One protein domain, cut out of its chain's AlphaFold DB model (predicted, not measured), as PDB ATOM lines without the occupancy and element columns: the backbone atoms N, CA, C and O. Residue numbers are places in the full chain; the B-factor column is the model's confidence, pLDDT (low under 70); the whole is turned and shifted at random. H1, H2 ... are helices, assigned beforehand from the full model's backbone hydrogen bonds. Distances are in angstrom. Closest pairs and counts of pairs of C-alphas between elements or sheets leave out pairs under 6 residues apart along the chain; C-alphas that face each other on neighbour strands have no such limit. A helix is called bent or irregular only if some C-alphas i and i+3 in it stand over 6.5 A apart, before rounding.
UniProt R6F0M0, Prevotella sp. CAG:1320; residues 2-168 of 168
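What this domain is: This is residues 2 to 168 of the 168 residues of a protein of Prevotella sp. CAG:1320 (UniProt R6F0M0). The longest helix, H6, kinks near its end and makes with H7 a helical hairpin that packs by its turn on H3, one of four helices, H1, H2, H3 and H5, in an up-and-down bundle, each running against the one before. Short H4 sits at the H5 corner; residues 111 to 117 stick out. The printed part, 167 residues with seven named helices and no named strand, is all helix and compact: radius of gyration of the C-alphas 17.8 A, spans 57 by 44 by 29 A.

How they stand to each other: H6, residues 119 to 146, is irregular: C-alphas 138 and 141 are 9.4 A apart, with a kink of 143 degrees near residue 139. Its residues 124 to 132 touch residues 148 to 155 of H7, residues 148 to 166, in a hairpin at a shallow tilt of 23 degrees; closest C-alphas Ser 128 and Val 151, 5.8 A. The hub H3, residues 60 to 73, touches H7's residues 148 to 153; closest C-alphas Phe 66 and Cys 149, 4.7 A. H1, residues 2 to 13, touches H3; closest C-alphas Pro 3 and Ala 64, 5.2 A. H1 forms a hairpin with H2, residues 27 to 47, touching its residues 27 to 35; closest C-alphas Phe 8 and Pro 28, 4.7 A. H2 touches H5, residues 84 to 100; closest C-alphas Met 34 and Cys 96, 5.5 A. H4, residues 75 to 80, and H5 only just touch, only at the corner, with 3 pairs of C-alphas within 8 A. Every O i to N i+4 pair is within hydrogen-bond range in H1, H3, H4 and H7, 12 of 17 in H2, 12 of 13 in H5, 19 of 24 in H6.

Where its parts are: H6 measures 25.9 A, H2 32.5 A, H7 26.7 A. C-alpha 2 begins H1 at (137.687, 157.502, 84.675); C-alpha 166 ends H7 at (165.494, 155.443, 65.574).

The domain as a whole: The C-alphas farthest apart, Pro 22 and Gly 114, are 59.0 A apart. The printed part has no cut. Links H1 to H2, H2 to H3 and H5 to H6 are long. pLDDT is under 70 at residues 49 to 57, 102 to 118 and 166 to 168.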
ATOM      1  N   ALA A   2     137.142 156.927  83.434       80.25
ATOM      2  CA  ALA A   2     137.687 157.502  84.675       80.25
ATOM      3  C   ALA A   2     138.491 158.822  84.538       80.25
ATOM      4  O   ALA A   2     138.155 159.780  85.227       80.25
ATOM      5  N   PRO A   3     139.493 158.957  83.643       83.56
ATOM      6  CA  PRO A   3     140.223 160.223  83.546       83.56
ATOM      7  C   PRO A   3     139.348 161.361  82.995       83.56
ATOM      8  O   PRO A   3     139.526 162.508  83.379       83.56
ATOM      9  N   ALA A   4     138.361 161.069  82.139       86.69
ATOM     10  CA  ALA A   4     137.477 162.094  81.581       86.69
ATOM     11  C   ALA A   4     136.517 162.642  82.645       86.69
ATOM     12  O   ALA A   4     136.301 163.845  82.701       86.69
ATOM     13  N   SER A   5     135.996 161.782  83.527       87.06
ATOM     14  CA  SER A   5     135.152 162.216  84.647       87.06
ATOM     15  C   SER A   5     135.931 163.019  85.689       87.06
ATOM     16  O   SER A   5     135.410 164.006  86.199       87.06
ATOM     17  N   ILE A   6     137.187 162.641  85.967       86.88
ATOM     18  CA  ILE A   6     138.072 163.400  86.866       86.88
ATOM     19  C   ILE A   6     138.271 164.823  86.328       86.88
ATOM     20  O   ILE A   6     138.111 165.792  87.064       86.88
ATOM     21  N   LEU A   7     138.556 164.964  85.030       86.62
ATOM     22  CA  LEU A   7     138.773 166.278  84.424       86.62
ATOM     23  C   LEU A   7     137.503 167.085  84.234       86.62
ATOM     24  O   LEU A   7     137.557 168.301  84.358       86.62
ATOM     25  N   PHE A   8     136.371 166.433  83.981       88.31
ATOM     26  CA  PHE A   8     135.075 167.100  83.982       88.31
ATOM     27  C   PHE A   8     134.808 167.760  85.341       88.31
ATOM     28  O   PHE A   8     134.458 168.936  85.391       88.31
ATOM     29  N   TYR A   9     135.032 167.029  86.439       87.50
ATOM     30  CA  TYR A   9     134.886 167.582  87.784       87.50
ATOM     31  C   TYR A   9     135.878 168.723  88.029       87.50
ATOM     32  O   TYR A   9     135.475 169.809  88.436       87.50
ATOM     33  N   GLN A  10     137.156 168.510  87.703       85.25
ATOM     34  CA  GLN A  10     138.193 169.512  87.928       85.25
ATOM     35  C   GLN A  10     137.913 170.805  87.152       85.25
ATOM     36  O   GLN A  10     137.903 171.876  87.748       85.25
ATOM     37  N   LEU A  11     137.586 170.716  85.857       85.00
ATOM     38  CA  LEU A  11     137.196 171.867  85.034       85.00
ATOM     39  C   LEU A  11     135.930 172.564  85.557       85.00
ATOM     40  O   LEU A  11     135.700 173.709  85.197       85.00
ATOM     41  N   GLY A  12     135.100 171.921  86.378       83.31
ATOM     42  CA  GLY A  12     133.970 172.577  87.040       83.31
ATOM     43  C   GLY A  12     134.377 173.437  88.243       83.31
ATOM     44  O   GLY A  12     133.727 174.449  88.519       83.31
ATOM     45  N   VAL A  13     135.450 173.051  88.940       82.88
ATOM     46  CA  VAL A  13     135.907 173.663  90.202       82.88
ATOM     47  C   VAL A  13     136.994 174.723  89.987       82.88
ATOM     48  O   VAL A  13     137.097 175.642  90.793       82.88
ATOM     49  N   ILE A  14     137.760 174.653  88.893       84.25
ATOM     50  CA  ILE A  14     138.804 175.649  88.601       84.25
ATOM     51  C   ILE A  14     138.244 177.064  88.414       84.25
ATOM     52  O   ILE A  14     137.094 177.245  88.003       84.25
ATOM     53  N   ASN A  15     139.087 178.070  88.656       83.06
ATOM     54  CA  ASN A  15     138.737 179.457  88.370       83.06
ATOM     55  C   ASN A  15     138.909 179.774  86.884       83.06
ATOM     56  O   ASN A  15     139.942 179.487  86.279       83.06
ATOM     57  N   TYR A  16     137.874 180.379  86.306       81.50
ATOM     58  CA  TYR A  16     137.844 180.791  84.909       81.50
ATOM     59  C   TYR A  16     138.227 182.265  84.810       81.50
ATOM     60  O   TYR A  16     137.861 183.041  85.688       81.50
ATOM     61  N   PRO A  17     138.946 182.683  83.757       84.12
ATOM     62  CA  PRO A  17     139.074 184.101  83.469       84.12
ATOM     63  C   PRO A  17     137.700 184.646  83.062       84.12
ATOM     64  O   PRO A  17     136.938 183.936  82.398       84.12
ATOM     65  N   ASP A  18     137.425 185.911  83.379       82.75
ATOM     66  CA  ASP A  18     136.117 186.563  83.194       82.75
ATOM     67  C   ASP A  18     135.507 186.344  81.791       82.75
ATOM     68  O   ASP A  18     134.300 186.191  81.620       82.75
ATOM     69  N   PHE A  19     136.349 186.264  80.753       82.94
ATOM     70  CA  PHE A  19     135.918 186.012  79.373       82.94
ATOM     71  C   PHE A  19     135.389 184.585  79.114       82.94
ATOM     72  O   PHE A  19     134.518 184.387  78.269       82.94
ATOM     73  N   LEU A  20     135.921 183.573  79.806       81.50
ATOM     74  CA  LEU A  20     135.536 182.161  79.657       81.50
ATOM     75  C   LEU A  20     134.476 181.724  80.675       81.50
ATOM     76  O   LEU A  20     133.910 180.641  80.540       81.50
ATOM     77  N   GLU A  21     134.187 182.543  81.679       80.81
ATOM     78  CA  GLU A  21     133.182 182.274  82.703       80.81
ATOM     79  C   GLU A  21     131.776 181.921  82.166       80.81
ATOM     80  O   GLU A  21     131.208 180.931  82.640       80.81
ATOM     81  N   PRO A  22     131.217 182.574  81.117       84.62
ATOM     82  CA  PRO A  22     129.937 182.141  80.538       84.62
ATOM     83  C   PRO A  22     129.996 180.732  79.925       84.62
ATOM     84  O   PRO A  22     128.974 180.055  79.812       84.62
ATOM     85  N   LEU A  23     131.189 180.263  79.549       83.12
ATOM     86  CA  LEU A  23     131.411 178.931  78.989       83.12
ATOM     87  C   LEU A  23     131.607 177.857  80.066       83.12
ATOM     88  O   LEU A  23     131.692 176.685  79.710       83.12
ATOM     89  N   ARG A  24     131.606 178.192  81.365       81.00
ATOM     90  CA  ARG A  24     131.809 177.237  82.474       81.00
ATOM     91  C   ARG A  24     130.839 176.053  82.463       81.00
ATOM     92  O   ARG A  24     131.207 174.960  82.871       81.00
ATOM     93  N   ASN A  25     129.621 176.235  81.955       82.56
ATOM     94  CA  ASN A  25     128.643 175.146  81.845       82.56
ATOM     95  C   ASN A  25     128.922 174.189  80.670       82.56
ATOM     96  O   ASN A  25     128.417 173.072  80.659       82.56
ATOM     97  N   ILE A  26     129.709 174.614  79.676       85.44
ATOM     98  CA  ILE A  26     129.952 173.872  78.427       85.44
ATOM     99  C   ILE A  26     131.386 173.330  78.382       85.44
ATOM    100  O   ILE A  26     131.612 172.200  77.954       85.44
ATOM    101  N   LEU A  27     132.362 174.104  78.856       84.62
ATOM    102  CA  LEU A  27     133.786 173.782  78.778       84.62
ATOM    103  C   LEU A  27     134.167 172.449  79.454       84.62
ATOM    104  O   LEU A  27     134.954 171.711  78.863       84.62
ATOM    105  N   PRO A  28     133.595 172.055  80.611       87.19
ATOM    106  CA  PRO A  28     133.893 170.765  81.231       87.19
ATOM    107  C   PRO A  28     133.598 169.562  80.328       87.19
ATOM    108  O   PRO A  28     134.299 168.552  80.402       87.19
ATOM    109  N   PHE A  29     132.620 169.661  79.415       86.06
ATOM    110  CA  PHE A  29     132.316 168.581  78.470       86.06
ATOM    111  C   PHE A  29     133.468 168.288  77.502       86.06
ATOM    112  O   PHE A  29     133.565 167.174  76.986       86.06
ATOM    113  N   PHE A  30     134.393 169.232  77.321       87.31
ATOM    114  CA  PHE A  30     135.618 169.028  76.556       87.31
ATOM    115  C   PHE A  30     136.452 167.851  77.083       87.31
ATOM    116  O   PHE A  30     137.078 167.135  76.302       87.31
ATOM    117  N   ALA A  31     136.396 167.562  78.389       87.69
ATOM    118  CA  ALA A  31     137.081 166.415  78.985       87.69
ATOM    119  C   ALA A  31     136.634 165.059  78.399       87.69
ATOM    120  O   ALA A  31     137.425 164.110  78.362       87.69
ATOM    121  N   TYR A  32     135.403 164.950  77.884       88.88
ATOM    122  CA  TYR A  32     134.906 163.719  77.257       88.88
ATOM    123  C   TYR A  32     135.559 163.406  75.912       88.88
ATOM    124  O   TYR A  32     135.531 162.249  75.483       88.88
ATOM    125  N   LEU A  33     136.248 164.370  75.296       88.50
ATOM    126  CA  LEU A  33     137.086 164.114  74.128       88.50
ATOM    127  C   LEU A  33     138.130 163.021  74.426       88.50
ATOM    128  O   LEU A  33     138.361 162.124  73.616       88.50
ATOM    129  N   MET A  34     138.670 163.005  75.648       87.88
ATOM    130  CA  MET A  34     139.604 161.973  76.094       87.88
ATOM    131  C   MET A  34     138.957 160.583  76.191       87.88
ATOM    132  O   MET A  34     139.620 159.571  75.941       87.88
ATOM    133  N   ALA A  35     137.666 160.500  76.532       88.38
ATOM    134  CA  ALA A  35     136.932 159.237  76.509       88.38
ATOM    135  C   ALA A  35     136.737 158.732  75.071       88.38
ATOM    136  O   ALA A  35     136.972 157.549  74.818       88.38
ATOM    137  N   ALA A  36     136.398 159.624  74.134       88.75
ATOM    138  CA  ALA A  36     136.257 159.288  72.718       88.75
ATOM    139  C   ALA A  36     137.579 158.775  72.117       88.75
ATOM    140  O   ALA A  36     137.604 157.709  71.502       88.75
ATOM    141  N   PHE A  37     138.705 159.450  72.369       86.12
ATOM    142  CA  PHE A  37     140.013 158.991  71.883       86.12
ATOM    143  C   PHE A  37     140.505 157.707  72.551       86.12
ATOM    144  O   PHE A  37     141.144 156.879  71.900       86.12
ATOM    145  N   SER A  38     140.157 157.484  73.820       86.25
ATOM    146  CA  SER A  38     140.414 156.194  74.472       86.25
ATOM    147  C   SER A  38     139.658 155.051  73.780       86.25
ATOM    148  O   SER A  38     140.219 153.969  73.617       86.25
ATOM    149  N   ALA A  39     138.415 155.289  73.344       86.12
ATOM    150  CA  ALA A  39     137.634 154.320  72.578       86.12
ATOM    151  C   ALA A  39     138.203 154.109  71.165       86.12
ATOM    152  O   ALA A  39     138.349 152.966  70.736       86.12
ATOM    153  N   LEU A  40     138.610 155.183  70.475       85.12
ATOM    154  CA  LEU A  40     139.261 155.097  69.161       85.12
ATOM    155  C   LEU A  40     140.541 154.263  69.217       85.12
ATOM    156  O   LEU A  40     140.795 153.444  68.337       85.12
ATOM    157  N   ARG A  41     141.340 154.431  70.271       84.69
ATOM    158  CA  ARG A  41     142.526 153.607  70.470       84.69
ATOM    159  C   ARG A  41     142.172 152.136  70.687       84.69
ATOM    160  O   ARG A  41     142.845 151.281  70.126       84.69
ATOM    161  N   LEU A  42     141.140 151.834  71.478       80.69
ATOM    162  CA  LEU A  42     140.692 150.453  71.675       80.69
ATOM    163  C   LEU A  42     140.237 149.829  70.347       80.69
ATOM    164  O   LEU A  42     140.591 148.694  70.058       80.69
ATOM    165  N   ALA A  43     139.531 150.593  69.510       82.81
ATOM    166  CA  ALA A  43     139.147 150.162  68.168       82.81
ATOM    167  C   ALA A  43     140.369 149.892  67.271       82.81
ATOM    168  O   ALA A  43     140.425 148.847  66.630       82.81
ATOM    169  N   LYS A  44     141.374 150.780  67.275       76.94
ATOM    170  CA  LYS A  44     142.646 150.550  66.567       76.94
ATOM    171  C   LYS A  44     143.371 149.303  67.079       76.94
ATOM    172  O   LYS A  44     143.824 148.502  66.277       76.94
ATOM    173  N   PHE A  45     143.453 149.125  68.398       73.31
ATOM    174  CA  PHE A  45     144.086 147.962  69.022       73.31
ATOM    175  C   PHE A  45     143.377 146.654  68.656       73.31
ATOM    176  O   PHE A  45     144.037 145.663  68.373       73.31
ATOM    177  N   ASN A  46     142.045 146.660  68.606       79.00
ATOM    178  CA  ASN A  46     141.259 145.486  68.228       79.00
ATOM    179  C   ASN A  46     141.414 145.097  66.745       79.00
ATOM    180  O   ASN A  46     141.113 143.959  66.400       79.00
ATOM    181  N   LEU A  47     141.844 146.020  65.878       74.38
ATOM    182  CA  LEU A  47     142.031 145.800  64.436       74.38
ATOM    183  C   LEU A  47     143.503 145.594  64.029       74.38
ATOM    184  O   LEU A  47     143.768 145.279  62.871       74.38
ATOM    185  N   ASP A  48     144.461 145.795  64.938       71.38
ATOM    186  CA  ASP A  48     145.892 145.728  64.629       71.38
ATOM    187  C   ASP A  48     146.502 144.369  65.008       71.38
ATOM    188  O   ASP A  48     146.879 144.119  66.153       71.38
ATOM    189  N   GLU A  49     146.666 143.493  64.014       62.84
ATOM    190  CA  GLU A  49     147.295 142.174  64.177       62.84
ATOM    191  C   GLU A  49     148.831 142.229  64.337       62.84
ATOM    192  O   GLU A  49     149.475 141.209  64.588       62.84
ATOM    193  N   ARG A  50     149.463 143.411  64.234       57.78
ATOM    194  CA  ARG A  50     150.925 143.574  64.380       57.78
ATOM    195  C   ARG A  50     151.387 143.623  65.845       57.78
ATOM    196  O   ARG A  50     152.591 143.598  66.117       57.78
ATOM    197  N   GLN A  51     150.458 143.679  66.800       51.88
ATOM    198  CA  GLN A  51     150.710 143.818  68.241       51.88
ATOM    199  C   GLN A  51     151.220 142.516  68.893       51.88
ATOM    200  O   GLN A  51     150.491 141.853  69.624       51.88
ATOM    201  N   THR A  52     152.487 142.138  68.688       50.78
ATOM    202  CA  THR A  52     153.041 140.926  69.341       50.78
ATOM    203  C   THR A  52     154.169 141.177  70.338       50.78
ATOM    204  O   THR A  52     154.412 140.324  71.190       50.78
ATOM    205  N   THR A  53     154.857 142.327  70.313       50.91
ATOM    206  CA  THR A  53     156.030 142.522  71.200       50.91
ATOM    207  C   THR A  53     156.189 143.900  71.843       50.91
ATOM    208  O   THR A  53     156.876 143.991  72.861       50.91
ATOM    209  N   THR A  54     155.547 144.953  71.327       54.12
ATOM    210  CA  THR A  54     155.711 146.328  71.833       54.12
ATOM    211  C   THR A  54     154.369 147.055  71.857       54.12
ATOM    212  O   THR A  54     153.628 147.004  70.879       54.12
ATOM    213  N   PHE A  55     154.054 147.727  72.969       58.62
ATOM    214  CA  PHE A  55     152.840 148.537  73.073       58.62
ATOM    215  C   PHE A  55     152.948 149.744  72.140       58.62
ATOM    216  O   PHE A  55     153.930 150.482  72.196       58.62
ATOM    217  N   ILE A  56     151.940 149.959  71.298       62.62
ATOM    218  CA  ILE A  56     151.847 151.152  70.453       62.62
ATOM    219  C   ILE A  56     150.986 152.203  71.178       62.62
ATOM    220  O   ILE A  56     149.841 151.941  71.572       62.62
ATOM    221  N   GLY A  57     151.562 153.386  71.404       67.00
ATOM    222  CA  GLY A  57     150.933 154.512  72.102       67.00
ATOM    223  C   GLY A  57     150.783 154.338  73.621       67.00
ATOM    224  O   GLY A  57     151.035 153.270  74.186       67.00
ATOM    225  N   LEU A  58     150.348 155.402  74.310       76.19
ATOM    226  CA  LEU A  58     150.296 155.435  75.781       76.19
ATOM    227  C   LEU A  58     149.147 154.618  76.350       76.19
ATOM    228  O   LEU A  58     148.009 155.007  76.101       76.19
ATOM    229  N   PRO A  59     149.375 153.550  77.154       78.69
ATOM    230  CA  PRO A  59     148.317 152.783  77.825       78.69
ATOM    231  C   PRO A  59     147.275 153.678  78.515       78.69
ATOM    232  O   PRO A  59     147.623 154.603  79.242       78.69
ATOM    233  N   THR A  60     145.985 153.386  78.316       80.75
ATOM    234  CA  THR A  60     144.888 154.107  78.979       80.75
ATOM    235  C   THR A  60     144.988 154.034  80.511       80.75
ATOM    236  O   THR A  60     144.675 155.046  81.138       80.75
ATOM    237  N   PRO A  61     145.512 152.948  81.133       80.06
ATOM    238  CA  PRO A  61     145.860 152.957  82.554       80.06
ATOM    239  C   PRO A  61     146.934 153.985  82.928       80.06
ATOM    240  O   PRO A  61     146.780 154.677  83.928       80.06
ATOM    241  N   ALA A  62     147.995 154.135  82.125       83.94
ATOM    242  CA  ALA A  62     149.042 155.120  82.403       83.94
ATOM    243  C   ALA A  62     148.507 156.551  82.270       83.94
ATOM    244  O   ALA A  62     148.786 157.389  83.118       83.94
ATOM    245  N   ASN A  63     147.661 156.821  81.274       87.38
ATOM    246  CA  ASN A  63     146.986 158.116  81.176       87.38
ATOM    247  C   ASN A  63     146.089 158.396  82.401       87.38
ATOM    248  O   ASN A  63     146.043 159.520  82.888       87.38
ATOM    249  N   ALA A  64     145.399 157.379  82.931       86.50
ATOM    250  CA  ALA A  64     144.590 157.533  84.140       86.50
ATOM    251  C   ALA A  64     145.440 157.824  85.388       86.50
ATOM    252  O   ALA A  64     145.081 158.706  86.162       86.50
ATOM    253  N   LEU A  65     146.573 157.132  85.556       86.12
ATOM    254  CA  LEU A  65     147.512 157.391  86.652       86.12
ATOM    255  C   LEU A  65     148.117 158.796  86.569       86.12
ATOM    256  O   LEU A  65     148.197 159.474  87.587       86.12
ATOM    257  N   PHE A  66     148.482 159.250  85.368       88.81
ATOM    258  CA  PHE A  66     148.992 160.604  85.149       88.81
ATOM    259  C   PHE A  66     147.985 161.663  85.606       88.81
ATOM    260  O   PHE A  66     148.321 162.516  86.421       88.81
ATOM    261  N   TRP A  67     146.736 161.580  85.137       88.44
ATOM    262  CA  TRP A  67     145.707 162.555  85.502       88.44
ATOM    263  C   TRP A  67     145.289 162.468  86.972       88.44
ATOM    264  O   TRP A  67     145.061 163.503  87.591       88.44
ATOM    265  N   GLY A  68     145.235 161.264  87.550       86.75
ATOM    266  CA  GLY A  68     144.987 161.088  88.981       86.75
ATOM    267  C   GLY A  68     146.065 161.756  89.836       86.75
ATOM    268  O   GLY A  68     145.749 162.520  90.742       86.75
ATOM    269  N   ALA A  69     147.336 161.534  89.499       86.00
ATOM    270  CA  ALA A  69     148.467 162.154  90.181       86.00
ATOM    271  C   ALA A  69     148.521 163.676  89.986       86.00
ATOM    272  O   ALA A  69     148.788 164.407  90.935       86.00
ATOM    273  N   PHE A  70     148.229 164.159  88.776       86.44
ATOM    274  CA  PHE A  70     148.224 165.585  88.452       86.44
ATOM    275  C   PHE A  70     147.179 166.365  89.261       86.44
ATOM    276  O   PHE A  70     147.482 167.433  89.783       86.44
ATOM    277  N   VAL A  71     145.967 165.821  89.408       84.88
ATOM    278  CA  VAL A  71     144.899 166.468  90.190       84.88
ATOM    279  C   VAL A  71     145.225 166.493  91.686       84.88
ATOM    280  O   VAL A  71     144.936 167.483  92.350       84.88
ATOM    281  N   VAL A  72     145.861 165.441  92.213       83.88
ATOM    282  CA  VAL A  72     146.284 165.389  93.624       83.88
ATOM    283  C   VAL A  72     147.442 166.347  93.910       83.88
ATOM    284  O   VAL A  72     147.505 166.906  94.999       83.88
ATOM    285  N   TRP A  73     148.344 166.549  92.947       81.19
ATOM    286  CA  TRP A  73     149.553 167.347  93.145       81.19
ATOM    287  C   TRP A  73     149.279 168.812  93.490       81.19
ATOM    288  O   TRP A  73     149.948 169.357  94.361       81.19
ATOM    289  N   ALA A  74     148.321 169.465  92.827       70.56
ATOM    290  CA  ALA A  74     148.113 170.893  93.052       70.56
ATOM    291  C   ALA A  74     146.656 171.344  92.828       70.56
ATOM    292  O   ALA A  74     146.379 172.095  91.884       70.56
ATOM    293  N   PRO A  75     145.717 170.954  93.714       73.00
ATOM    294  CA  PRO A  75     144.345 171.467  93.671       73.00
ATOM    295  C   PRO A  75     144.313 172.994  93.839       73.00
ATOM    296  O   PRO A  75     143.634 173.694  93.091       73.00
ATOM    297  N   SER A  76     145.151 173.531  94.730       74.31
ATOM    298  CA  SER A  76     145.265 174.971  94.976       74.31
ATOM    299  C   SER A  76     145.818 175.740  93.775       74.31
ATOM    300  O   SER A  76     145.406 176.870  93.542       74.31
ATOM    301  N   TRP A  77     146.721 175.170  92.976       78.56
ATOM    302  CA  TRP A  77     147.209 175.834  91.762       78.56
ATOM    303  C   TRP A  77     146.096 175.967  90.716       78.56
ATOM    304  O   TRP A  77     145.930 177.023  90.106       78.56
ATOM    305  N   ALA A  78     145.298 174.913  90.536       73.50
ATOM    306  CA  ALA A  78     144.183 174.924  89.598       73.50
ATOM    307  C   ALA A  78     143.108 175.954  89.990       73.50
ATOM    308  O   ALA A  78     142.529 176.605  89.120       73.50
ATOM    309  N   GLU A  79     142.882 176.138  91.291       75.81
ATOM    310  CA  GLU A  79     141.925 177.109  91.818       75.81
ATOM    311  C   GLU A  79     142.495 178.535  91.852       75.81
ATOM    312  O   GLU A  79     141.811 179.463  91.461       75.81
ATOM    313  N   ASN A  80     143.746 178.776  92.235       80.50
ATOM    314  CA  ASN A  80     144.216 180.154  92.452       80.50
ATOM    315  C   ASN A  80     144.568 180.931  91.172       80.50
ATOM    316  O   ASN A  80     144.728 182.150  91.216       80.50
ATOM    317  N   TYR A  81     144.699 180.256  90.029       82.62
ATOM    318  CA  TYR A  81     145.189 180.873  88.799       82.62
ATOM    319  C   TYR A  81     144.200 180.728  87.643       82.62
ATOM    320  O   TYR A  81     144.012 179.637  87.123       82.62
ATOM    321  N   ALA A  82     143.663 181.842  87.136       80.44
ATOM    322  CA  ALA A  82     142.735 181.839  85.995       80.44
ATOM    323  C   ALA A  82     143.345 181.291  84.684       80.44
ATOM    324  O   ALA A  82     142.631 180.883  83.769       80.44
ATOM    325  N   TRP A  83     144.677 181.256  84.564       82.81
ATOM    326  CA  TRP A  83     145.362 180.669  83.407       82.81
ATOM    327  C   TRP A  83     145.479 179.136  83.474       82.81
ATOM    328  O   TRP A  83     145.842 178.514  82.472       82.81
ATOM    329  N   SER A  84     145.135 178.514  84.609       84.00
ATOM    330  CA  SER A  84     145.170 177.057  84.790       84.00
ATOM    331  C   SER A  84     144.244 176.332  83.803       84.00
ATOM    332  O   SER A  84     144.610 175.276  83.285       84.00
ATOM    333  N   VAL A  85     143.100 176.943  83.454       85.25
ATOM    334  CA  VAL A  85     142.128 176.438  82.466       85.25
ATOM    335  C   VAL A  85     142.811 176.138  81.134       85.25
ATOM    336  O   VAL A  85     142.662 175.046  80.583       85.25
ATOM    337  N   TRP A  86     143.607 177.081  80.626       85.56
ATOM    338  CA  TRP A  86     144.292 176.943  79.341       85.56
ATOM    339  C   TRP A  86     145.314 175.811  79.359       85.56
ATOM    340  O   TRP A  86     145.403 175.039  78.404       85.56
ATOM    341  N   VAL A  87     146.047 175.674  80.465       87.25
ATOM    342  CA  VAL A  87     147.012 174.585  80.649       87.25
ATOM    343  C   VAL A  87     146.301 173.240  80.704       87.25
ATOM    344  O   VAL A  87     146.734 172.306  80.032       87.25
ATOM    345  N   MET A  88     145.186 173.135  81.430       86.31
ATOM    346  CA  MET A  88     144.392 171.906  81.484       86.31
ATOM    347  C   MET A  88     143.839 171.529  80.108       86.31
ATOM    348  O   MET A  88     143.947 170.371  79.708       86.31
ATOM    349  N   MET A  89     143.300 172.487  79.350       86.62
ATOM    350  CA  MET A  89     142.805 172.241  77.992       86.62
ATOM    351  C   MET A  89     143.918 171.788  77.044       86.62
ATOM    352  O   MET A  89     143.747 170.809  76.313       86.62
ATOM    353  N   ALA A  90     145.071 172.462  77.073       89.00
ATOM    354  CA  ALA A  90     146.230 172.077  76.276       89.00
ATOM    355  C   ALA A  90     146.711 170.666  76.646       89.00
ATOM    356  O   ALA A  90     146.963 169.846  75.763       89.00
ATOM    357  N   LEU A  91     146.766 170.346  77.941       87.44
ATOM    358  CA  LEU A  91     147.184 169.036  78.424       87.44
ATOM    359  C   LEU A  91     146.182 167.933  78.044       87.44
ATOM    360  O   LEU A  91     146.607 166.852  77.649       87.44
ATOM    361  N   ILE A  92     144.870 168.209  78.053       89.19
ATOM    362  CA  ILE A  92     143.837 167.296  77.526       89.19
ATOM    363  C   ILE A  92     144.100 166.980  76.056       89.19
ATOM    364  O   ILE A  92     144.088 165.809  75.673       89.19
ATOM    365  N   LEU A  93     144.359 167.998  75.232       88.62
ATOM    366  CA  LEU A  93     144.658 167.811  73.812       88.62
ATOM    367  C   LEU A  93     145.936 166.993  73.602       88.62
ATOM    368  O   LEU A  93     145.939 166.064  72.794       88.62
ATOM    369  N   VAL A  94     146.990 167.284  74.369       87.12
ATOM    370  CA  VAL A  94     148.240 166.514  74.344       87.12
ATOM    371  C   VAL A  94     147.983 165.058  74.730       87.12
ATOM    372  O   VAL A  94     148.379 164.169  73.982       87.12
ATOM    373  N   SER A  95     147.268 164.783  75.825       86.06
ATOM    374  CA  SER A  95     146.899 163.418  76.227       86.06
ATOM    375  C   SER A  95     146.070 162.704  75.157       86.06
ATOM    376  O   SER A  95     146.315 161.531  74.877       86.06
ATOM    377  N   CYS A  96     145.115 163.395  74.528       85.62
ATOM    378  CA  CYS A  96     144.317 162.847  73.430       85.62
ATOM    379  C   CYS A  96     145.197 162.449  72.244       85.62
ATOM    380  O   CYS A  96     145.060 161.344  71.724       85.62
ATOM    381  N   TRP A  97     146.143 163.303  71.852       85.38
ATOM    382  CA  TRP A  97     147.098 162.976  70.800       85.38
ATOM    383  C   TRP A  97     147.976 161.781  71.188       85.38
ATOM    384  O   TRP A  97     148.133 160.845  70.403       85.38
ATOM    385  N   LEU A  98     148.486 161.759  72.421       82.69
ATOM    386  CA  LEU A  98     149.373 160.712  72.928       82.69
ATOM    387  C   LEU A  98     148.700 159.327  73.006       82.69
ATOM    388  O   LEU A  98     149.370 158.302  72.876       82.69
ATOM    389  N   LEU A  99     147.374 159.292  73.190       81.38
ATOM    390  CA  LEU A  99     146.565 158.068  73.166       81.38
ATOM    391  C   LEU A  99     146.461 157.441  71.769       81.38
ATOM    392  O   LEU A  99     146.321 156.224  71.665       81.38
ATOM    393  N   ILE A 100     146.505 158.249  70.709       81.50
ATOM    394  CA  ILE A 100     146.368 157.789  69.315       81.50
ATOM    395  C   ILE A 100     147.732 157.593  68.661       81.50
ATOM    396  O   ILE A 100     147.846 156.831  67.701       81.50
ATOM    397  N   CYS A 101     148.742 158.334  69.123       77.81
ATOM    398  CA  CYS A 101     150.047 158.366  68.493       77.81
ATOM    399  C   CYS A 101     150.678 156.971  68.504       77.81
ATOM    400  O   CYS A 101     150.793 156.333  69.551       77.81
ATOM    401  N   GLU A 102     151.118 156.513  67.334       67.56
ATOM    402  CA  GLU A 102     151.664 155.169  67.131       67.56
ATOM    403  C   GLU A 102     153.144 155.075  67.546       67.56
ATOM    404  O   GLU A 102     153.941 154.368  66.933       67.56
ATOM    405  N   VAL A 103     153.537 155.807  68.595       68.81
ATOM    406  CA  VAL A 103     154.894 155.717  69.139       68.81
ATOM    407  C   VAL A 103     155.029 154.367  69.844       68.81
ATOM    408  O   VAL A 103     154.259 154.102  70.773       68.81
ATOM    409  N   PRO A 104     155.985 153.509  69.449       63.53
ATOM    410  CA  PRO A 104     156.277 152.288  70.178       63.53
ATOM    411  C   PRO A 104     156.789 152.672  71.566       63.53
ATOM    412  O   PRO A 104     157.859 153.261  71.721       63.53
ATOM    413  N   MET A 105     155.993 152.372  72.582       68.12
ATOM    414  CA  MET A 105     156.350 152.626  73.963       68.12
ATOM    415  C   MET A 105     157.162 151.468  74.508       68.12
ATOM    416  O   MET A 105     156.849 150.292  74.307       68.12
ATOM    417  N   PHE A 106     158.237 151.812  75.205       63.72
ATOM    418  CA  PHE A 106     159.192 150.832  75.677       63.72
ATOM    419  C   PHE A 106     158.545 149.874  76.692       63.72
ATOM    420  O   PHE A 106     158.058 150.294  77.744       63.72
ATOM    421  N   ALA A 107     158.540 148.573  76.397       59.88
ATOM    422  CA  ALA A 107     157.957 147.578  77.288       59.88
ATOM    423  C   ALA A 107     158.862 147.335  78.511       59.88
ATOM    424  O   ALA A 107     159.960 146.785  78.401       59.88
ATOM    425  N   LEU A 108     158.352 147.658  79.704       57.72
ATOM    426  CA  LEU A 108     158.998 147.352  80.991       57.72
ATOM    427  C   LEU A 108     159.032 145.849  81.326       57.72
ATOM    428  O   LEU A 108     159.582 145.462  82.352       57.72
ATOM    429  N   LYS A 109     158.490 144.974  80.467       51.69
ATOM    430  CA  LYS A 109     158.609 143.525  80.656       51.69
ATOM    431  C   LYS A 109     160.071 143.092  80.498       51.69
ATOM    432  O   LYS A 109     160.705 143.298  79.458       51.69
ATOM    433  N   PHE A 110     160.617 142.484  81.547       53.41
ATOM    434  CA  PHE A 110     161.939 141.868  81.532       53.41
ATOM    435  C   PHE A 110     161.866 140.567  80.730       53.41
ATOM    436  O   PHE A 110     161.254 139.598  81.165       53.41
ATOM    437  N   LYS A 111     162.455 140.557  79.530       48.53
ATOM    438  CA  LYS A 111     162.545 139.345  78.696       48.53
ATOM    439  C   LYS A 111     163.769 138.494  79.067       48.53
ATOM    440  O   LYS A 111     163.738 137.280  78.929       48.53
ATOM    441  N   HIS A 112     164.810 139.137  79.602       53.28
ATOM    442  CA  HIS A 112     166.028 138.517  80.121       53.28
ATOM    443  C   HIS A 112     166.481 139.260  81.390       53.28
ATOM    444  O   HIS A 112     166.327 140.481  81.465       53.28
ATOM    445  N   TRP A 113     167.041 138.531  82.362       55.59
ATOM    446  CA  TRP A 113     167.672 139.070  83.585       55.59
ATOM    447  C   TRP A 113     169.135 139.505  83.366       55.59
ATOM    448  O   TRP A 113     169.803 139.953  84.292       55.59
ATOM    449  N   GLY A 114     169.651 139.361  82.140       55.94
ATOM    450  CA  GLY A 114     171.003 139.776  81.773       55.94
ATOM    451  C   GLY A 114     171.125 141.293  81.607       55.94
ATOM    452  O   GLY A 114     170.209 141.958  81.124       55.94
ATOM    453  N   TRP A 115     172.286 141.836  81.980       55.22
ATOM    454  CA  TRP A 115     172.564 143.276  81.951       55.22
ATOM    455  C   TRP A 115     172.634 143.846  80.520       55.22
ATOM    456  O   TRP A 115     172.180 144.963  80.269       55.22
ATOM    457  N   LYS A 116     173.120 143.050  79.554       50.81
ATOM    458  CA  LYS A 116     173.213 143.434  78.136       50.81
ATOM    459  C   LYS A 116     171.815 143.544  77.511       50.81
ATOM    460  O   LYS A 116     171.138 142.537  77.320       50.81
ATOM    461  N   GLY A 117     171.396 144.771  77.191       59.66
ATOM    462  CA  GLY A 117     170.114 145.084  76.536       59.66
ATOM    463  C   GLY A 117     169.016 145.643  77.452       59.66
ATOM    464  O   GLY A 117     167.985 146.087  76.951       59.66
ATOM    465  N   ASN A 118     169.229 145.684  78.776       64.06
ATOM    466  CA  ASN A 118     168.282 146.263  79.743       64.06
ATOM    467  C   ASN A 118     168.766 147.587  80.370       64.06
ATOM    468  O   ASN A 118     168.133 148.075  81.303       64.06
ATOM    469  N   GLU A 119     169.850 148.189  79.879       70.38
ATOM    470  CA  GLU A 119     170.450 149.411  80.450       70.38
ATOM    471  C   GLU A 119     169.426 150.543  80.618       70.38
ATOM    472  O   GLU A 119     169.320 151.139  81.688       70.38
ATOM    473  N   LEU A 120     168.576 150.754  79.609       70.44
ATOM    474  CA  LEU A 120     167.509 151.754  79.658       70.44
ATOM    475  C   LEU A 120     166.398 151.392  80.666       70.44
ATOM    476  O   LEU A 120     165.811 152.288  81.264       70.44
ATOM    477  N   LYS A 121     166.148 150.095  80.927       71.75
ATOM    478  CA  LYS A 121     165.170 149.632  81.940       71.75
ATOM    479  C   LYS A 121     165.671 149.893  83.346       71.75
ATOM    480  O   LYS A 121     164.928 150.413  84.169       71.75
ATOM    481  N   TYR A 122     166.919 149.509  83.609       75.12
ATOM    482  CA  TYR A 122     167.540 149.685  84.916       75.12
ATOM    483  C   TYR A 122     167.742 151.168  85.226       75.12
ATOM    484  O   TYR A 122     167.427 151.588  86.336       75.12
ATOM    485  N   GLY A 123     168.156 151.971  84.239       79.50
ATOM    486  CA  GLY A 123     168.235 153.425  84.375       79.50
ATOM    487  C   GLY A 123     166.873 154.051  84.676       79.50
ATOM    488  O   GLY A 123     166.736 154.778  85.656       79.50
ATOM    489  N   PHE A 124     165.838 153.711  83.900       83.19
ATOM    490  CA  PHE A 124     164.485 154.213  84.145       83.19
ATOM    491  C   PHE A 124     163.940 153.794  85.518       83.19
ATOM    492  O   PHE A 124     163.348 154.616  86.213       83.19
ATOM    493  N   ALA A 125     164.159 152.545  85.939       82.06
ATOM    494  CA  ALA A 125     163.733 152.060  87.248       82.06
ATOM    495  C   ALA A 125     164.449 152.795  88.392       82.06
ATOM    496  O   ALA A 125     163.789 153.242  89.326       82.06
ATOM    497  N   ALA A 126     165.769 152.979  88.298       84.88
ATOM    498  CA  ALA A 126     166.545 153.711  89.298       84.88
ATOM    499  C   ALA A 126     166.085 155.172  89.418       84.88
ATOM    500  O   ALA A 126     165.856 155.657  90.524       84.88
ATOM    501  N   VAL A 127     165.875 155.851  88.284       86.56
ATOM    502  CA  VAL A 127     165.365 157.229  88.267       86.56
ATOM    503  C   VAL A 127     163.937 157.296  88.808       86.56
ATOM    504  O   VAL A 127     163.629 158.189  89.587       86.56
ATOM    505  N   SER A 128     163.077 156.331  88.470       85.19
ATOM    506  CA  SER A 128     161.707 156.279  88.996       85.19
ATOM    507  C   SER A 128     161.698 156.140  90.517       85.19
ATOM    508  O   SER A 128     160.973 156.867  91.188       85.19
ATOM    509  N   VAL A 129     162.534 155.256  91.074       87.25
ATOM    510  CA  VAL A 129     162.683 155.099  92.530       87.25
ATOM    511  C   VAL A 129     163.199 156.388  93.169       87.25
ATOM    512  O   VAL A 129     162.664 156.801  94.192       87.25
ATOM    513  N   ALA A 130     164.181 157.056  92.559       88.00
ATOM    514  CA  ALA A 130     164.686 158.335  93.056       88.00
ATOM    515  C   ALA A 130     163.598 159.424  93.074       88.00
ATOM    516  O   ALA A 130     163.477 160.141  94.063       88.00
ATOM    517  N   ILE A 131     162.770 159.510  92.024       86.31
ATOM    518  CA  ILE A 131     161.635 160.443  91.957       86.31
ATOM    519  C   ILE A 131     160.611 160.130  93.052       86.31
ATOM    520  O   ILE A 131     160.195 161.033  93.769       86.31
ATOM    521  N   PHE A 132     160.233 158.859  93.226       87.56
ATOM    522  CA  PHE A 132     159.304 158.474  94.291       87.56
ATOM    523  C   PHE A 132     159.852 158.807  95.679       87.56
ATOM    524  O   PHE A 132     159.112 159.330  96.505       87.56
ATOM    525  N   LEU A 133     161.138 158.546  95.934       87.06
ATOM    526  CA  LEU A 133     161.773 158.896  97.204       87.06
ATOM    527  C   LEU A 133     161.764 160.409  97.439       87.06
ATOM    528  O   LEU A 133     161.407 160.836  98.531       87.06
ATOM    529  N   ALA A 134     162.098 161.212  96.425       87.06
ATOM    530  CA  ALA A 134     162.057 162.670  96.526       87.06
ATOM    531  C   ALA A 134     160.644 163.177  96.860       87.06
ATOM    532  O   ALA A 134     160.472 163.909  97.831       87.06
ATOM    533  N   CYS A 135     159.620 162.712  96.137       84.81
ATOM    534  CA  CYS A 135     158.235 163.107  96.401       84.81
ATOM    535  C   CYS A 135     157.749 162.663  97.791       84.81
ATOM    536  O   CYS A 135     156.991 163.386  98.432       84.81
ATOM    537  N   VAL A 136     158.173 161.489  98.273       87.81
ATOM    538  CA  VAL A 136     157.821 161.001  99.619       87.81
ATOM    539  C   VAL A 136     158.489 161.817 100.722       87.81
ATOM    540  O   VAL A 136     157.902 161.992 101.784       87.81
ATOM    541  N   ILE A 137     159.698 162.332 100.500       87.12
ATOM    542  CA  ILE A 137     160.369 163.192 101.484       87.12
ATOM    543  C   ILE A 137     159.633 164.530 101.631       87.12
ATOM    544  O   ILE A 137     159.519 165.028 102.747       87.12
ATOM    545  N   GLU A 138     159.114 165.088 100.536       83.31
ATOM    546  CA  GLU A 138     158.394 166.369 100.546       83.31
ATOM    547  C   GLU A 138     156.963 166.243 101.097       83.31
ATOM    548  O   GLU A 138     156.584 166.982 102.000       83.31
ATOM    549  N   GLU A 139     156.183 165.281 100.590       80.56
ATOM    550  CA  GLU A 139     154.726 165.193 100.808       80.56
ATOM    551  C   GLU A 139     154.302 163.907 101.551       80.56
ATOM    552  O   GLU A 139     153.124 163.533 101.591       80.56
ATOM    553  N   SER A 140     155.259 163.179 102.141       84.56
ATOM    554  CA  SER A 140     155.016 161.927 102.872       84.56
ATOM    555  C   SER A 140     154.279 160.888 102.001       84.56
ATOM    556  O   SER A 140     154.659 160.623 100.860       84.56
ATOM    557  N   LEU A 141     153.211 160.267 102.510       80.25
ATOM    558  CA  LEU A 141     152.445 159.237 101.800       80.25
ATOM    559  C   LEU A 141     151.781 159.757 100.510       80.25
ATOM    560  O   LEU A 141     151.619 158.991  99.557       80.25
ATOM    561  N   LEU A 142     151.428 161.047 100.444       81.00
ATOM    562  CA  LEU A 142     150.857 161.660  99.237       81.00
ATOM    563  C   LEU A 142     151.891 161.770  98.112       81.00
ATOM    564  O   LEU A 142     151.533 161.685  96.935       81.00
ATOM    565  N   GLY A 143     153.176 161.828  98.463       79.75
ATOM    566  CA  GLY A 143     154.289 161.777  97.522       79.75
ATOM    567  C   GLY A 143     154.280 160.539  96.621       79.75
ATOM    568  O   GLY A 143     154.651 160.627  95.450       79.75
ATOM    569  N   LEU A 144     153.772 159.396  97.106       82.06
ATOM    570  CA  LEU A 144     153.612 158.187  96.285       82.06
ATOM    571  C   LEU A 144     152.544 158.346  95.199       82.06
ATOM    572  O   LEU A 144     152.661 157.749  94.131       82.06
ATOM    573  N   LEU A 145     151.497 159.129  95.460       83.31
ATOM    574  CA  LEU A 145     150.441 159.399  94.486       83.31
ATOM    575  C   LEU A 145     150.907 160.435  93.466       83.31
ATOM    576  O   LEU A 145     150.709 160.251  92.268       83.31
ATOM    577  N   ILE A 146     151.584 161.480  93.935       83.00
ATOM    578  CA  ILE A 146     152.114 162.565  93.107       83.00
ATOM    579  C   ILE A 146     153.214 162.057  92.169       83.00
ATOM    580  O   ILE A 146     153.233 162.426  90.995       83.00
ATOM    581  N   GLY A 147     154.084 161.162  92.651       83.25
ATOM    582  CA  GLY A 147     155.247 160.656  91.918       83.25
ATOM    583  C   GLY A 147     154.918 159.967  90.587       83.25
ATOM    584  O   GLY A 147     155.751 159.947  89.682       83.25
ATOM    585  N   TRP A 148     153.688 159.478  90.394       84.44
ATOM    586  CA  TRP A 148     153.270 158.902  89.111       84.44
ATOM    587  C   TRP A 148     153.283 159.920  87.967       84.44
ATOM    588  O   TRP A 148     153.646 159.558  86.850       84.44
ATOM    589  N   CYS A 149     152.936 161.183  88.223       85.38
ATOM    590  CA  CYS A 149     152.917 162.232  87.202       85.38
ATOM    591  C   CYS A 149     154.307 162.449  86.555       85.38
ATOM    592  O   CYS A 149     154.432 162.231  85.344       85.38
ATOM    593  N   PRO A 150     155.378 162.778  87.313       84.69
ATOM    594  CA  PRO A 150     156.715 162.964  86.750       84.69
ATOM    595  C   PRO A 150     157.314 161.672  86.184       84.69
ATOM    596  O   PRO A 150     157.979 161.718  85.150       84.69
ATOM    597  N   VAL A 151     157.045 160.508  86.789       86.69
ATOM    598  CA  VAL A 151     157.526 159.213  86.271       86.69
ATOM    599  C   VAL A 151     156.917 158.902  84.900       86.69
ATOM    600  O   VAL A 151     157.631 158.497  83.981       86.69
ATOM    601  N   ILE A 152     155.611 159.123  84.728       85.38
ATOM    602  CA  ILE A 152     154.928 158.903  83.445       85.38
ATOM    603  C   ILE A 152     155.364 159.952  82.418       85.38
ATOM    604  O   ILE A 152     155.605 159.601  81.262       85.38
ATOM    605  N   GLY A 153     155.539 161.211  82.826       84.88
ATOM    606  CA  GLY A 153     156.092 162.259  81.965       84.88
ATOM    607  C   GLY A 153     157.483 161.900  81.434       84.88
ATOM    608  O   GLY A 153     157.722 161.956  80.227       84.88
ATOM    609  N   LEU A 154     158.375 161.434  82.314       85.44
ATOM    610  CA  LEU A 154     159.708 160.958  81.947       85.44
ATOM    611  C   LEU A 154     159.641 159.747  81.006       85.44
ATOM    612  O   LEU A 154     160.357 159.699  80.006       85.44
ATOM    613  N   TYR A 155     158.764 158.784  81.293       83.62
ATOM    614  CA  TYR A 155     158.561 157.605  80.449       83.62
ATOM    615  C   TYR A 155     158.145 157.978  79.021       83.62
ATOM    616  O   TYR A 155     158.695 157.453  78.046       83.62
ATOM    617  N   VAL A 156     157.197 158.909  78.894       83.31
ATOM    618  CA  VAL A 156     156.741 159.432  77.605       83.31
ATOM    619  C   VAL A 156     157.876 160.167  76.897       83.31
ATOM    620  O   VAL A 156     158.134 159.880  75.730       83.31
ATOM    621  N   ALA A 157     158.601 161.047  77.593       83.75
ATOM    622  CA  ALA A 157     159.712 161.802  77.017       83.75
ATOM    623  C   ALA A 157     160.823 160.884  76.479       83.75
ATOM    624  O   ALA A 157     161.259 161.046  75.339       83.75
ATOM    625  N   ILE A 158     161.233 159.873  77.253       81.50
ATOM    626  CA  ILE A 158     162.243 158.887  76.837       81.50
ATOM    627  C   ILE A 158     161.745 158.064  75.643       81.50
ATOM    628  O   ILE A 158     162.506 157.827  74.701       81.50
ATOM    629  N   SER A 159     160.476 157.644  75.652       80.69
ATOM    630  CA  SER A 159     159.892 156.860  74.555       80.69
ATOM    631  C   SER A 159     159.837 157.667  73.255       80.69
ATOM    632  O   SER A 159     160.259 157.180  72.206       80.69
ATOM    633  N   VAL A 160     159.404 158.929  73.326       80.56
ATOM    634  CA  VAL A 160     159.381 159.847  72.178       80.56
ATOM    635  C   VAL A 160     160.798 160.135  71.680       80.56
ATOM    636  O   VAL A 160     161.050 160.054  70.479       80.56
ATOM    637  N   PHE A 161     161.750 160.405  72.577       81.62
ATOM    638  CA  PHE A 161     163.143 160.659  72.207       81.62
ATOM    639  C   PHE A 161     163.792 159.452  71.518       81.62
ATOM    640  O   PHE A 161     164.459 159.596  70.494       81.62
ATOM    641  N   THR A 162     163.560 158.246  72.041       77.75
ATOM    642  CA  THR A 162     164.073 157.001  71.451       77.75
ATOM    643  C   THR A 162     163.484 156.771  70.062       77.75
ATOM    644  O   THR A 162     164.218 156.437  69.135       77.75
ATOM    645  N   TYR A 163     162.185 157.020  69.891       76.25
ATOM    646  CA  TYR A 163     161.516 156.924  68.595       76.25
ATOM    647  C   TYR A 163     162.070 157.925  67.570       76.25
ATOM    648  O   TYR A 163     162.386 157.544  66.444       76.25
ATOM    649  N   LEU A 164     162.265 159.189  67.964       77.19
ATOM    650  CA  LEU A 164     162.871 160.207  67.097       77.19
ATOM    651  C   LEU A 164     164.305 159.845  66.690       77.19
ATOM    652  O   LEU A 164     164.717 160.140  65.571       77.19
ATOM    653  N   ARG A 165     165.058 159.187  67.579       73.88
ATOM    654  CA  ARG A 165     166.438 158.761  67.322       73.88
ATOM    655  C   ARG A 165     166.536 157.521  66.430       73.88
ATOM    656  O   ARG A 165     167.510 157.414  65.705       73.88
ATOM    657  N   GLN A 166     165.554 156.618  66.462       63.66
ATOM    658  CA  GLN A 166     165.494 155.443  65.574       63.66
ATOM    659  C   GLN A 166     164.991 155.765  64.159       63.66
ATOM    660  O   GLN A 166     165.146 154.947  63.256       63.66
ATOM    661  N   LYS A 167     164.367 156.934  63.964       55.19
ATOM    662  CA  LYS A 167     163.883 157.406  62.656       55.19
ATOM    663  C   LYS A 167     164.949 158.175  61.850       55.19
ATOM    664  O   LYS A 167     164.711 158.460  60.680       55.19
ATOM    665  N   LYS A 168     166.076 158.538  62.472       44.47
ATOM    666  CA  LYS A 168     167.269 159.100  61.815       44.47
ATOM    667  C   LYS A 168     168.225 157.982  61.423       44.47
ATOM    668  O   LYS A 168     168.828 158.123  60.342       44.47
TER     669      LYS A 168